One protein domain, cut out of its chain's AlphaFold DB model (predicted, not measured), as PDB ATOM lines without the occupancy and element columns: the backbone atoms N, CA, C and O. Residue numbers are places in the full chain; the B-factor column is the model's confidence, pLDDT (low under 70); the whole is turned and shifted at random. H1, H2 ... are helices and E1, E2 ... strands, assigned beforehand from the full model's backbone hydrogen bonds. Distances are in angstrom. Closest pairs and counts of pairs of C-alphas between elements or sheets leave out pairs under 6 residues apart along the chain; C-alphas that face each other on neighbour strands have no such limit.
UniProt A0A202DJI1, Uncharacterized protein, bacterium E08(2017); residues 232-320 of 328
ATOM      1  N   VAL A 232     130.704 108.054 143.182       84.12
ATOM      2  CA  VAL A 232     131.207 109.422 143.011       84.12
ATOM      3  C   VAL A 232     131.896 109.536 141.657       84.12
ATOM      4  O   VAL A 232     132.970 108.986 141.430       84.12
ATOM      5  N   ASN A 233     131.269 110.263 140.736       82.38
ATOM      6  CA  ASN A 233     131.725 110.425 139.362       82.38
ATOM      7  C   ASN A 233     132.197 111.859 139.142       82.38
ATOM      8  O   ASN A 233     131.412 112.811 139.197       82.38
ATOM      9  N   VAL A 234     133.490 112.011 138.880       79.88
ATOM     10  CA  VAL A 234     134.144 113.308 138.764       79.88
ATOM     11  C   VAL A 234     134.686 113.513 137.349       79.88
ATOM     12  O   VAL A 234     135.258 112.621 136.723       79.88
ATOM     13  N   GLY A 235     134.517 114.716 136.809       74.50
ATOM     14  CA  GLY A 235     135.098 115.116 135.531       74.50
ATOM     15  C   GLY A 235     136.624 115.133 135.601       74.50
ATOM     16  O   GLY A 235     137.291 114.315 134.970       74.50
ATOM     17  N   ASN A 236     137.179 116.056 136.386       74.38
ATOM     18  CA  ASN A 236     138.615 116.259 136.572       74.38
ATOM     19  C   ASN A 236     138.988 116.617 138.023       74.38
ATOM     20  O   ASN A 236     138.133 116.891 138.863       74.38
ATOM     21  N   ILE A 237     140.287 116.677 138.309       75.25
ATOM     22  CA  ILE A 237     140.807 117.367 139.493       75.25
ATOM     23  C   ILE A 237     141.417 118.694 139.038       75.25
ATOM     24  O   ILE A 237     142.296 118.728 138.177       75.25
ATOM     25  N   SER A 238     140.942 119.800 139.605       68.25
ATOM     26  CA  SER A 238     141.437 121.150 139.335       68.25
ATOM     27  C   SER A 238     142.212 121.663 140.548       68.25
ATOM     28  O   SER A 238     141.632 122.205 141.492       68.25
ATOM     29  N   ALA A 239     143.536 121.513 140.514       56.75
ATOM     30  CA  ALA A 239     144.436 122.021 141.543       56.75
ATOM     31  C   ALA A 239     144.727 123.517 141.320       56.75
ATOM     32  O   ALA A 239     145.609 123.890 140.549       56.75
ATOM     33  N   TYR A 240     143.991 124.405 141.988       51.53
ATOM     34  CA  TYR A 240     144.352 125.825 142.038       51.53
ATOM     35  C   TYR A 240     145.419 126.048 143.111       51.53
ATOM     36  O   TYR A 240     145.102 126.481 144.203       51.53
ATOM     37  N   SER A 241     146.700 125.781 142.847       48.34
ATOM     38  CA  SER A 241     147.825 126.073 143.776       48.34
ATOM     39  C   SER A 241     147.758 125.485 145.209       48.34
ATOM     40  O   SER A 241     148.707 125.679 145.962       48.34
ATOM     41  N   ALA A 242     146.702 124.749 145.569       56.56
ATOM     42  CA  ALA A 242     146.457 124.160 146.885       56.56
ATOM     43  C   ALA A 242     146.284 122.636 146.810       56.56
ATOM     44  O   ALA A 242     146.109 122.074 145.723       56.56
ATOM     45  N   LYS A 243     146.348 121.968 147.968       71.94
ATOM     46  CA  LYS A 243     146.326 120.501 148.074       71.94
ATOM     47  C   LYS A 243     144.888 119.977 148.145       71.94
ATOM     48  O   LYS A 243     144.012 120.601 148.737       71.94
ATOM     49  N   ILE A 244     144.655 118.819 147.540       80.75
ATOM     50  CA  ILE A 244     143.429 118.034 147.708       80.75
ATOM     51  C   ILE A 244     143.821 116.764 148.455       80.75
ATOM     52  O   ILE A 244     144.856 116.182 148.136       80.75
ATOM     53  N   LEU A 245     143.008 116.359 149.424       86.75
ATOM     54  CA  LEU A 245     143.054 115.038 150.034       86.75
ATOM     55  C   LEU A 245     141.802 114.270 149.638       86.75
ATOM     56  O   LEU A 245     140.690 114.793 149.686       86.75
ATOM     57  N   ILE A 246     141.987 113.022 149.246       92.38
ATOM     58  CA  ILE A 246     140.918 112.058 149.048       92.38
ATOM     59  C   ILE A 246     141.159 110.958 150.060       92.38
ATOM     60  O   ILE A 246     142.217 110.338 150.053       92.38
ATOM     61  N   ASN A 247     140.188 110.712 150.924       93.75
ATOM     62  CA  ASN A 247     140.311 109.729 151.982       93.75
ATOM     63  C   ASN A 247     139.215 108.674 151.845       93.75
ATOM     64  O   ASN A 247     138.033 108.998 151.755       93.75
ATOM     65  N   PHE A 248     139.615 107.406 151.846       95.75
ATOM     66  CA  PHE A 248     138.700 106.276 151.917       95.75
ATOM     67  C   PHE A 248     138.587 105.801 153.361       95.75
ATOM     68  O   PHE A 248     139.575 105.400 153.982       95.75
ATOM     69  N   GLY A 249     137.370 105.833 153.898       90.69
ATOM     70  CA  GLY A 249     137.074 105.310 155.226       90.69
ATOM     71  C   GLY A 249     137.144 103.778 155.271       90.69
ATOM     72  O   GLY A 249     136.897 103.122 154.255       90.69
ATOM     73  N   PRO A 250     137.429 103.176 156.440       89.75
ATOM     74  CA  PRO A 250     137.355 101.730 156.612       89.75
ATOM     75  C   PRO A 250     135.986 101.185 156.196       89.75
ATOM     76  O   PRO A 250     134.955 101.656 156.674       89.75
ATOM     77  N   GLY A 251     135.978 100.178 155.323       86.94
ATOM     78  CA  GLY A 251     134.747  99.538 154.851       86.94
ATOM     79  C   GLY A 251     133.953 100.333 153.810       86.94
ATOM     80  O   GLY A 251     132.871  99.883 153.442       86.94
ATOM     81  N   ALA A 252     134.461 101.468 153.317       88.81
ATOM     82  CA  ALA A 252     133.867 102.146 152.171       88.81
ATOM     83  C   ALA A 252     133.859 101.211 150.948       88.81
ATOM     84  O   ALA A 252     134.862 100.568 150.661       88.81
ATOM     85  N   LEU A 253     132.737 101.140 150.232       90.25
ATOM     86  CA  LEU A 253     132.582 100.349 148.996       90.25
ATOM     87  C   LEU A 253     132.138 101.212 147.808       90.25
ATOM     88  O   LEU A 253     131.950 100.702 146.706       90.25
ATOM     89  N   MET A 254     131.944 102.515 148.023       85.50
ATOM     90  CA  MET A 254     131.602 103.444 146.953       85.50
ATOM     91  C   MET A 254     132.783 103.622 145.985       85.50
ATOM     92  O   MET A 254     133.874 103.994 146.427       85.50
ATOM     93  N   PRO A 255     132.581 103.417 144.673       93.69
ATOM     94  CA  PRO A 255     133.578 103.735 143.666       93.69
ATOM     95  C   PRO A 255     133.713 105.250 143.473       93.69
ATOM     96  O   PRO A 255     132.718 105.979 143.402       93.69
ATOM     97  N   LEU A 256     134.956 105.704 143.317       94.25
ATOM     98  CA  LEU A 256     135.324 107.047 142.879       94.25
ATOM     99  C   LEU A 256     135.949 106.978 141.484       94.25
ATOM    100  O   LEU A 256     136.964 106.310 141.293       94.25
ATOM    101  N   SER A 257     135.382 107.710 140.530       90.94
ATOM    102  CA  SER A 257     135.843 107.722 139.138       90.94
ATOM    103  C   SER A 257     136.254 109.119 138.688       90.94
ATOM    104  O   SER A 257     135.545 110.087 138.969       90.94
ATOM    105  N   PHE A 258     137.335 109.218 137.907       88.31
ATOM    106  CA  PHE A 258     137.716 110.449 137.203       88.31
ATOM    107  C   PHE A 258     137.707 110.238 135.687       88.31
ATOM    108  O   PHE A 258     138.485 109.458 135.151       88.31
ATOM    109  N   SER A 259     136.840 110.958 134.974       81.31
ATOM    110  CA  SER A 259     136.598 110.725 133.537       81.31
ATOM    111  C   SER A 259     137.617 111.364 132.584       81.31
ATOM    112  O   SER A 259     137.688 110.968 131.423       81.31
ATOM    113  N   SER A 260     138.405 112.344 133.032       72.25
ATOM    114  CA  SER A 260     139.382 113.060 132.184       72.25
ATOM    115  C   SER A 260     140.836 112.922 132.635       72.25
ATOM    116  O   SER A 260     141.715 113.610 132.114       72.25
ATOM    117  N   TRP A 261     141.094 112.073 133.626       74.56
ATOM    118  CA  TRP A 261     142.422 111.884 134.198       74.56
ATOM    119  C   TRP A 261     143.106 110.628 133.654       74.56
ATOM    120  O   TRP A 261     142.476 109.771 133.035       74.56
ATOM    121  N   THR A 262     144.429 110.571 133.811       75.06
ATOM    122  CA  THR A 262     145.246 109.452 133.335       75.06
ATOM    123  C   THR A 262     144.889 108.171 134.077       75.06
ATOM    124  O   THR A 262     144.390 108.196 135.202       75.06
ATOM    125  N   ASN A 263     145.257 107.033 133.495       83.56
ATOM    126  CA  ASN A 263     145.129 105.726 134.134       83.56
ATOM    127  C   ASN A 263     146.105 105.475 135.297       83.56
ATOM    128  O   ASN A 263     146.300 104.333 135.700       83.56
ATOM    129  N   THR A 264     146.721 106.535 135.816       90.31
ATOM    130  CA  THR A 264     147.700 106.529 136.909       90.31
ATOM    131  C   THR A 264     147.296 107.455 138.045       90.31
ATOM    132  O   THR A 264     148.035 107.582 139.014       90.31
ATOM    133  N   TRP A 265     146.140 108.117 137.969       91.12
ATOM    134  CA  TRP A 265     145.847 109.175 138.926       91.12
ATOM    135  C   TRP A 265     145.877 108.723 140.385       91.12
ATOM    136  O   TRP A 265     146.350 109.463 141.242       91.12
ATOM    137  N   ALA A 266     145.384 107.516 140.663       93.88
ATOM    138  CA  ALA A 266     145.316 107.007 142.024       93.88
ATOM    139  C   ALA A 266     146.725 106.774 142.584       93.88
ATOM    140  O   ALA A 266     147.007 107.190 143.707       93.88
ATOM    141  N   SER A 267     147.635 106.217 141.773       94.88
ATOM    142  CA  SER A 267     149.042 106.072 142.153       94.88
ATOM    143  C   SER A 267     149.741 107.422 142.293       94.88
ATOM    144  O   SER A 267     150.471 107.624 143.257       94.88
ATOM    145  N   ASP A 268     149.471 108.366 141.388       92.31
ATOM    146  CA  ASP A 268     150.079 109.700 141.417       92.31
ATOM    147  C   ASP A 268     149.652 110.474 142.678       92.31
ATOM    148  O   ASP A 268     150.471 111.129 143.323       92.31
ATOM    149  N   MET A 269     148.380 110.362 143.077       92.25
ATOM    150  CA  MET A 269     147.874 110.954 144.318       92.25
ATOM    151  C   MET A 269     148.386 110.228 145.563       92.25
ATOM    152  O   MET A 269     148.685 110.889 146.556       92.25
ATOM    153  N   TRP A 270     148.521 108.900 145.531       95.25
ATOM    154  CA  TRP A 270     149.130 108.137 146.625       95.25
ATOM    155  C   TRP A 270     150.578 108.563 146.870       95.25
ATOM    156  O   TRP A 270     150.967 108.860 147.998       95.25
ATOM    157  N   ASP A 271     151.368 108.668 145.801       93.56
ATOM    158  CA  ASP A 271     152.767 109.081 145.880       93.56
ATOM    159  C   ASP A 271     152.944 110.546 146.294       93.56
ATOM    160  O   ASP A 271     153.998 110.906 146.822       93.56
ATOM    161  N   ALA A 272     151.914 111.373 146.099       91.38
ATOM    162  CA  ALA A 272     151.872 112.767 146.528       91.38
ATOM    163  C   ALA A 272     151.323 112.980 147.955       91.38
ATOM    164  O   ALA A 272     151.134 114.135 148.345       91.38
ATOM    165  N   ASP A 273     151.046 111.912 148.719       92.94
ATOM    166  CA  ASP A 273     150.357 111.956 150.023       92.94
ATOM    167  C   ASP A 273     148.970 112.643 149.948       92.94
ATOM    168  O   ASP A 273     148.532 113.329 150.871       92.94
ATOM    169  N   GLN A 274     148.282 112.495 148.810       91.50
ATOM    170  CA  GLN A 274     146.962 113.078 148.535       91.50
ATOM    171  C   GLN A 274     145.822 112.062 148.511       91.50
ATOM    172  O   GLN A 274     144.661 112.448 148.611       91.50
ATOM    173  N   LEU A 275     146.138 110.777 148.384       95.06
ATOM    174  CA  LEU A 275     145.193 109.685 148.578       95.06
ATOM    175  C   LEU A 275     145.479 109.026 149.928       95.06
ATOM    176  O   LEU A 275     146.630 108.738 150.245       95.06
ATOM    177  N   GLN A 276     144.434 108.804 150.717       96.00
ATOM    178  CA  GLN A 276     144.525 108.319 152.087       96.00
ATOM    179  C   GLN A 276     143.584 107.143 152.329       96.00
ATOM    180  O   GLN A 276     142.505 107.045 151.737       96.00
ATOM    181  N   TYR A 277     143.987 106.278 153.254       96.31
ATOM    182  CA  TYR A 277     143.141 105.252 153.844       96.31
ATOM    183  C   TYR A 277     142.990 105.530 155.336       96.31
ATOM    184  O   TYR A 277     143.975 105.571 156.072       96.31
ATOM    185  N   ASN A 278     141.752 105.723 155.792       93.94
ATOM    186  CA  ASN A 278     141.432 105.998 157.192       93.94
ATOM    187  C   ASN A 278     142.252 107.167 157.784       93.94
ATOM    188  O   ASN A 278     142.789 107.080 158.891       93.94
ATOM    189  N   GLY A 279     142.398 108.240 157.003       91.62
ATOM    190  CA  GLY A 279     143.170 109.436 157.347       91.62
ATOM    191  C   GLY A 279     144.690 109.245 157.338       91.62
ATOM    192  O   GLY A 279     145.413 110.124 157.804       91.62
ATOM    193  N   GLN A 280     145.192 108.105 156.855       94.38
ATOM    194  CA  GLN A 280     146.622 107.832 156.729       94.38
ATOM    195  C   GLN A 280     147.038 107.906 155.260       94.38
ATOM    196  O   GLN A 280     146.498 107.196 154.413       94.38
ATOM    197  N   ASP A 281     148.001 108.777 154.972       93.50
ATOM    198  CA  ASP A 281     148.708 108.821 153.694       93.50
ATOM    199  C   ASP A 281     149.855 107.796 153.651       93.50
ATOM    200  O   ASP A 281     150.163 107.110 154.634       93.50
ATOM    201  N   LYS A 282     150.512 107.700 152.493       94.62
ATOM    202  CA  LYS A 282     151.682 106.848 152.279       94.62
ATOM    203  C   LYS A 282     152.745 107.063 153.351       94.62
ATOM    204  O   LYS A 282     153.246 106.090 153.921       94.62
ATOM    205  N   THR A 283     153.099 108.314 153.627       95.12
ATOM    206  CA  THR A 283     154.123 108.654 154.621       95.12
ATOM    207  C   THR A 283     153.735 108.168 156.025       95.12
ATOM    208  O   THR A 283     154.550 107.542 156.711       95.12
ATOM    209  N   ALA A 284     152.485 108.372 156.441       94.25
ATOM    210  CA  ALA A 284     151.948 107.939 157.728       94.25
ATOM    211  C   ALA A 284     151.881 106.409 157.863       94.25
ATOM    212  O   ALA A 284     152.075 105.882 158.960       94.25
ATOM    213  N   MET A 285     151.683 105.689 156.755       94.12
ATOM    214  CA  MET A 285     151.671 104.220 156.708       94.12
ATOM    215  C   MET A 285     153.073 103.592 156.622       94.12
ATOM    216  O   MET A 285     153.209 102.398 156.365       94.12
ATOM    217  N   GLY A 286     154.136 104.367 156.859       94.81
ATOM    218  CA  GLY A 286     155.512 103.865 156.830       94.81
ATOM    219  C   GLY A 286     156.122 103.811 155.428       94.81
ATOM    220  O   GLY A 286     157.090 103.085 155.213       94.81
ATOM    221  N   GLY A 287     155.578 104.583 154.485       95.06
ATOM    222  CA  GLY A 287     156.122 104.732 153.139       95.06
ATOM    223  C   GLY A 287     155.799 103.574 152.198       95.06
ATOM    224  O   GLY A 287     156.568 103.345 151.264       95.06
ATOM    225  N   ILE A 288     154.703 102.841 152.431       96.44
ATOM    226  CA  ILE A 288     154.288 101.751 151.537       96.44
ATOM    227  C   ILE A 288     154.031 102.290 150.122       96.44
ATOM    228  O   ILE A 288     153.414 103.340 149.929       96.44
ATOM    229  N   ASP A 289     154.537 101.595 149.112       97.06
ATOM    230  CA  ASP A 289     154.339 102.002 147.723       97.06
ATOM    231  C   ASP A 289     152.929 101.651 147.220       97.06
ATOM    232  O   ASP A 289     152.161 100.937 147.871       97.06
ATOM    233  N   TRP A 290     152.575 102.169 146.042       97.44
ATOM    234  CA  TRP A 290     151.273 101.901 145.429       97.44
ATOM    235  C   TRP A 290     151.040 100.406 145.160       97.44
ATOM    236  O   TRP A 290     149.928  99.901 145.329       97.44
ATOM    237  N   ALA A 291     152.094  99.675 144.784       97.50
ATOM    238  CA  ALA A 291     152.024  98.233 144.568       97.50
ATOM    239  C   ALA A 291     151.639  97.491 145.857       97.50
ATOM    240  O   ALA A 291     150.826  96.571 145.826       97.50
ATOM    241  N   THR A 292     152.165  97.930 146.999       97.50
ATOM    242  CA  THR A 292     151.784  97.412 148.311       97.50
ATOM    243  C   THR A 292     150.353  97.813 148.643       97.50
ATOM    244  O   THR A 292     149.562  96.933 148.962       97.50
ATOM    245  N   ALA A 293     149.981  99.088 148.497       96.69
ATOM    246  CA  ALA A 293     148.638  99.594 148.811       96.69
ATOM    247  C   ALA A 293     147.504  98.915 148.006       96.69
ATOM    248  O   ALA A 293     146.362  98.850 148.465       96.69
ATOM    249  N   THR A 294     147.825  98.376 146.825       97.25
ATOM    250  CA  THR A 294     146.896  97.637 145.949       97.25
ATOM    251  C   THR A 294     147.014  96.113 146.054       97.25
ATOM    252  O   THR A 294     146.205  95.385 145.476       97.25
ATOM    253  N   SER A 295     147.994  95.603 146.804       96.12
ATOM    254  CA  SER A 295     148.156  94.169 147.058       96.12
ATOM    255  C   SER A 295     147.157  93.653 148.099       96.12
ATOM    256  O   SER A 295     146.597  94.424 148.879       96.12
ATOM    257  N   TRP A 296     146.922  92.337 148.130       94.25
ATOM    258  CA  TRP A 296     146.047  91.723 149.133       94.25
ATOM    259  C   TRP A 296     146.496  92.086 150.556       94.25
ATOM    260  O   TRP A 296     147.645  91.843 150.925       94.25
ATOM    261  N   ASN A 297     145.575  92.652 151.347       92.25
ATOM    262  CA  ASN A 297     145.826  93.152 152.705       92.25
ATOM    263  C   ASN A 297     146.915  94.251 152.789       92.25
ATOM    264  O   ASN A 297     147.519  94.457 153.842       92.25
ATOM    265  N   GLY A 298     147.160  94.967 151.690       92.94
ATOM    266  CA  GLY A 298     148.173  96.015 151.585       92.94
ATOM    267  C   GLY A 298     147.998  97.185 152.549       92.94
ATOM    268  O   GLY A 298     148.981  97.766 153.007       92.94
ATOM    269  N   LEU A 299     146.748  97.500 152.892       95.00
ATOM    270  CA  LEU A 299     146.389  98.577 153.818       95.00
ATOM    271  C   LEU A 299     146.131  98.073 155.250       95.00
ATOM    272  O   LEU A 299     145.824  98.867 156.140       95.00
ATOM    273  N   GLY A 300     146.260  96.763 155.490       90.81
ATOM    274  CA  GLY A 300     145.837  96.109 156.729       90.81
ATOM    275  C   GLY A 300     144.334  95.801 156.773       90.81
ATOM    276  O   GLY A 300     143.568  96.213 155.905       90.81
ATOM    277  N   ASP A 301     143.910  95.034 157.784       88.69
ATOM    278  CA  ASP A 301     142.513  94.611 158.007       88.69
ATOM    279  C   ASP A 301     141.823  94.012 156.766       88.69
ATOM    280  O   ASP A 301     140.631  94.214 156.524       88.69
ATOM    281  N   TYR A 302     142.592  93.272 155.965       92.56
ATOM    282  CA  TYR A 302     142.193  92.671 154.690       92.56
ATOM    283  C   TYR A 302     141.729  93.680 153.638       92.56
ATOM    284  O   TYR A 302     140.997  93.323 152.718       92.56
ATOM    285  N   SER A 303     142.162  94.933 153.771       94.81
ATOM    286  CA  SER A 303     141.781  96.024 152.885       94.81
ATOM    287  C   SER A 303     142.882  96.334 151.875       94.81
ATOM    288  O   SER A 303     144.078  96.251 152.178       94.81
ATOM    289  N   ARG A 304     142.466  96.689 150.659       96.56
ATOM    290  CA  ARG A 304     143.339  97.172 149.585       96.56
ATOM    291  C   ARG A 304     142.609  98.175 148.710       96.56
ATOM    292  O   ARG A 304     141.384  98.112 148.584       96.56
ATOM    293  N   PHE A 305     143.366  99.055 148.072       97.69
ATOM    294  CA  PHE A 305     142.849  99.800 146.937       97.69
ATOM    295  C   PHE A 305     142.722  98.874 145.727       97.69
ATOM    296  O   PHE A 305     143.644  98.121 145.411       97.69
ATOM    297  N   ASP A 306     141.585  98.934 145.047       96.81
ATOM    298  CA  ASP A 306     141.363  98.270 143.769       96.81
ATOM    299  C   ASP A 306     141.091  99.338 142.716       96.81
ATOM    300  O   ASP A 306     140.150 100.127 142.825       96.81
ATOM    301  N   PHE A 307     141.992  99.419 141.741       96.31
ATOM    302  CA  PHE A 307     142.016 100.479 140.747       96.31
ATOM    303  C   PHE A 307     142.126  99.876 139.352       96.31
ATOM    304  O   PHE A 307     143.118  99.220 139.034       96.31
ATOM    305  N   ASP A 308     141.127 100.124 138.509       92.88
ATOM    306  CA  ASP A 308     141.063  99.579 137.145       92.88
ATOM    307  C   ASP A 308     141.674 100.511 136.078       92.88
ATOM    308  O   ASP A 308     141.656 100.206 134.884       92.88
ATOM    309  N   GLY A 309     142.231 101.649 136.503       88.81
ATOM    310  CA  GLY A 309     142.732 102.706 135.625       88.81
ATOM    311  C   GLY A 309     141.756 103.870 135.427       88.81
ATOM    312  O   GLY A 309     142.149 104.894 134.888       88.81
ATOM    313  N   ALA A 310     140.507 103.778 135.874       90.19
ATOM    314  CA  ALA A 310     139.559 104.895 135.850       90.19
ATOM    315  C   ALA A 310     138.861 105.070 137.200       90.19
ATOM    316  O   ALA A 310     138.732 106.192 137.702       90.19
ATOM    317  N   THR A 311     138.483 103.946 137.795       94.19
ATOM    318  CA  THR A 311     137.683 103.824 139.002       94.19
ATOM    319  C   THR A 311     138.535 103.266 140.126       94.19
ATOM    320  O   THR A 311     139.168 102.222 139.971       94.19
ATOM    321  N   LEU A 312     138.533 103.953 141.264       96.88
ATOM    322  CA  LEU A 312     139.133 103.494 142.508       96.88
ATOM    323  C   LEU A 312     138.032 103.088 143.483       96.88
ATOM    324  O   LEU A 312     137.106 103.859 143.739       96.88
ATOM    325  N   VAL A 313     138.167 101.905 144.066       96.75
ATOM    326  CA  VAL A 313     137.318 101.428 145.157       96.75
ATOM    327  C   VAL A 313     138.189 100.822 146.256       96.75
ATOM    328  O   VAL A 313     139.288 100.329 146.001       96.75
ATOM    329  N   LEU A 314     137.715 100.880 147.497       96.56
ATOM    330  CA  LEU A 314     138.310 100.126 148.592       96.56
ATOM    331  C   LEU A 314     137.641  98.748 148.650       96.56
ATOM    332  O   LEU A 314     136.416  98.644 148.677       96.56
ATOM    333  N   VAL A 315     138.441  97.686 148.674       94.44
ATOM    334  CA  VAL A 315     137.936  96.310 148.757       94.44
ATOM    335  C   VAL A 315     138.381  95.694 150.073       94.44
ATOM    336  O   VAL A 315     139.526  95.870 150.486       94.44
ATOM    337  N   ASN A 316     137.471  94.965 150.721       91.75
ATOM    338  CA  ASN A 316     137.750  94.156 151.902       91.75
ATOM    339  C   ASN A 316     137.617  92.664 151.547       91.75
ATOM    340  O   ASN A 316     136.523  92.190 151.246       91.75
ATOM    341  N   GLU A 317     138.733  91.932 151.557       88.62
ATOM    342  CA  GLU A 317     138.821  90.531 151.112       88.62
ATOM    343  C   GLU A 317     139.353  89.634 152.247       88.62
ATOM    344  O   GLU A 317     140.502  89.172 152.191       88.62
ATOM    345  N   PRO A 318     138.561  89.387 153.312       84.62
ATOM    346  CA  PRO A 318     138.993  88.517 154.393       84.62
ATOM    347  C   PRO A 318     139.215  87.095 153.857       84.62
ATOM    348  O   PRO A 318     138.492  86.648 152.959       84.62
ATOM    349  N   PRO A 319     140.200  86.353 154.394       80.75
ATOM    350  CA  PRO A 319     140.454  84.991 153.960       80.75
ATOM    351  C   PRO A 319     139.188  84.146 154.158       80.75
ATOM    352  O   PRO A 319     138.470  84.349 155.145       80.75
ATOM    353  N   PRO A 320     138.909  83.179 153.262       76.75
ATOM    354  CA  PRO A 320     137.771  82.287 153.418       76.75
ATOM    355  C   PRO A 320     137.749  81.682 154.825       76.75
ATOM    356  O   PRO A 320     138.788  81.250 155.346       76.75
TER     357      PRO A 320
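This is residues 232 to 320 of the 328 residues of an uncharacterized protein of bacterium E08(2017) (UniProt A0A202DJI1). A strongly twisted sheet of four strands, E1, E3, E6 and E5, has a small two-strand sheet, E2 and E4, and two short helices, H1 and H2, gathered on one side of it. The length runs from the turn between E1 and E2, at Ser 241, to the tail after E6, at Pro 320. The printed part has 89 residues, in the order E1 E2 E3 H1 E4 H2 E5 E6; the class is mixed, helices and strands, with 41 residues, under half, in named elements. The large sheet, order E1 E3 E6 E5, is mixed, and the small one is parallel. The whole is compact, with a radius of gyration of the C-alphas of 12.6 A, and elongated, spanning 43 by 25 by 19 A.

E1, residues 232 to 238, is an edge strand, parallel to E3, residues 256 to 258, with N 234 and O 257 2.8 A apart, within hydrogen-bond range. E3 is antiparallel to E6, residues 311 to 316, with N 256 and O 312 at 2.9 A. E6 and E5, residues 303 to 307, form a hairpin, with N 306 and O 313 at 2.9 A. The pairing of E6 is staggered: residues 311 to 312 pair with E3, and 312 to 316 with E5. E2, residues 243 to 248, is parallel to E4, residues 275 to 277, at 32 degrees, with N 276 and O 246 at 2.8 A. The closest C-alphas of E2 and E6 are those of Phe 248 and Leu 314, 7.0 A apart. H1, residues 265 to 271, only grazes the four-strand sheet with residues 265 to 267, and is near E2. The closest C-alphas of H1 and E4 are those of Met 269 and Leu 275, 5.2 A apart. H2, residues 290 to 293, also only grazes the large sheet; its closest C-alpha pair with E5 is Ala 293 and Arg 304, at 5.9 A. H1 and H2 only just touch, with 3 pairs of C-alphas within 8 A, Ser 267 and Trp 290 closest at 5.8 A. Each O i to N i+4 pair in H1 is within hydrogen-bond range; H2 is too short for such a pair.

E1 begins at C-alpha 232, (131.207, 109.422, 143.011), and measures 16.0 A; E2 measures 16.6 A, E3 7.0 A, H1 9.8 A, E4 7.2 A, H2 4.9 A, E5 12.9 A and E6 16.1 A. E6 ends at C-alpha 316, (137.750, 94.156, 151.902).

The C-alphas of Ser 241 and Pro 320, the two farthest apart, are 45.9 A apart. The printed part has no cut. The link from E4 to H2, residues 278 to 289, is long. The mean pLDDT of the printed part is 88.6, and residues 238 to 242 are under 70.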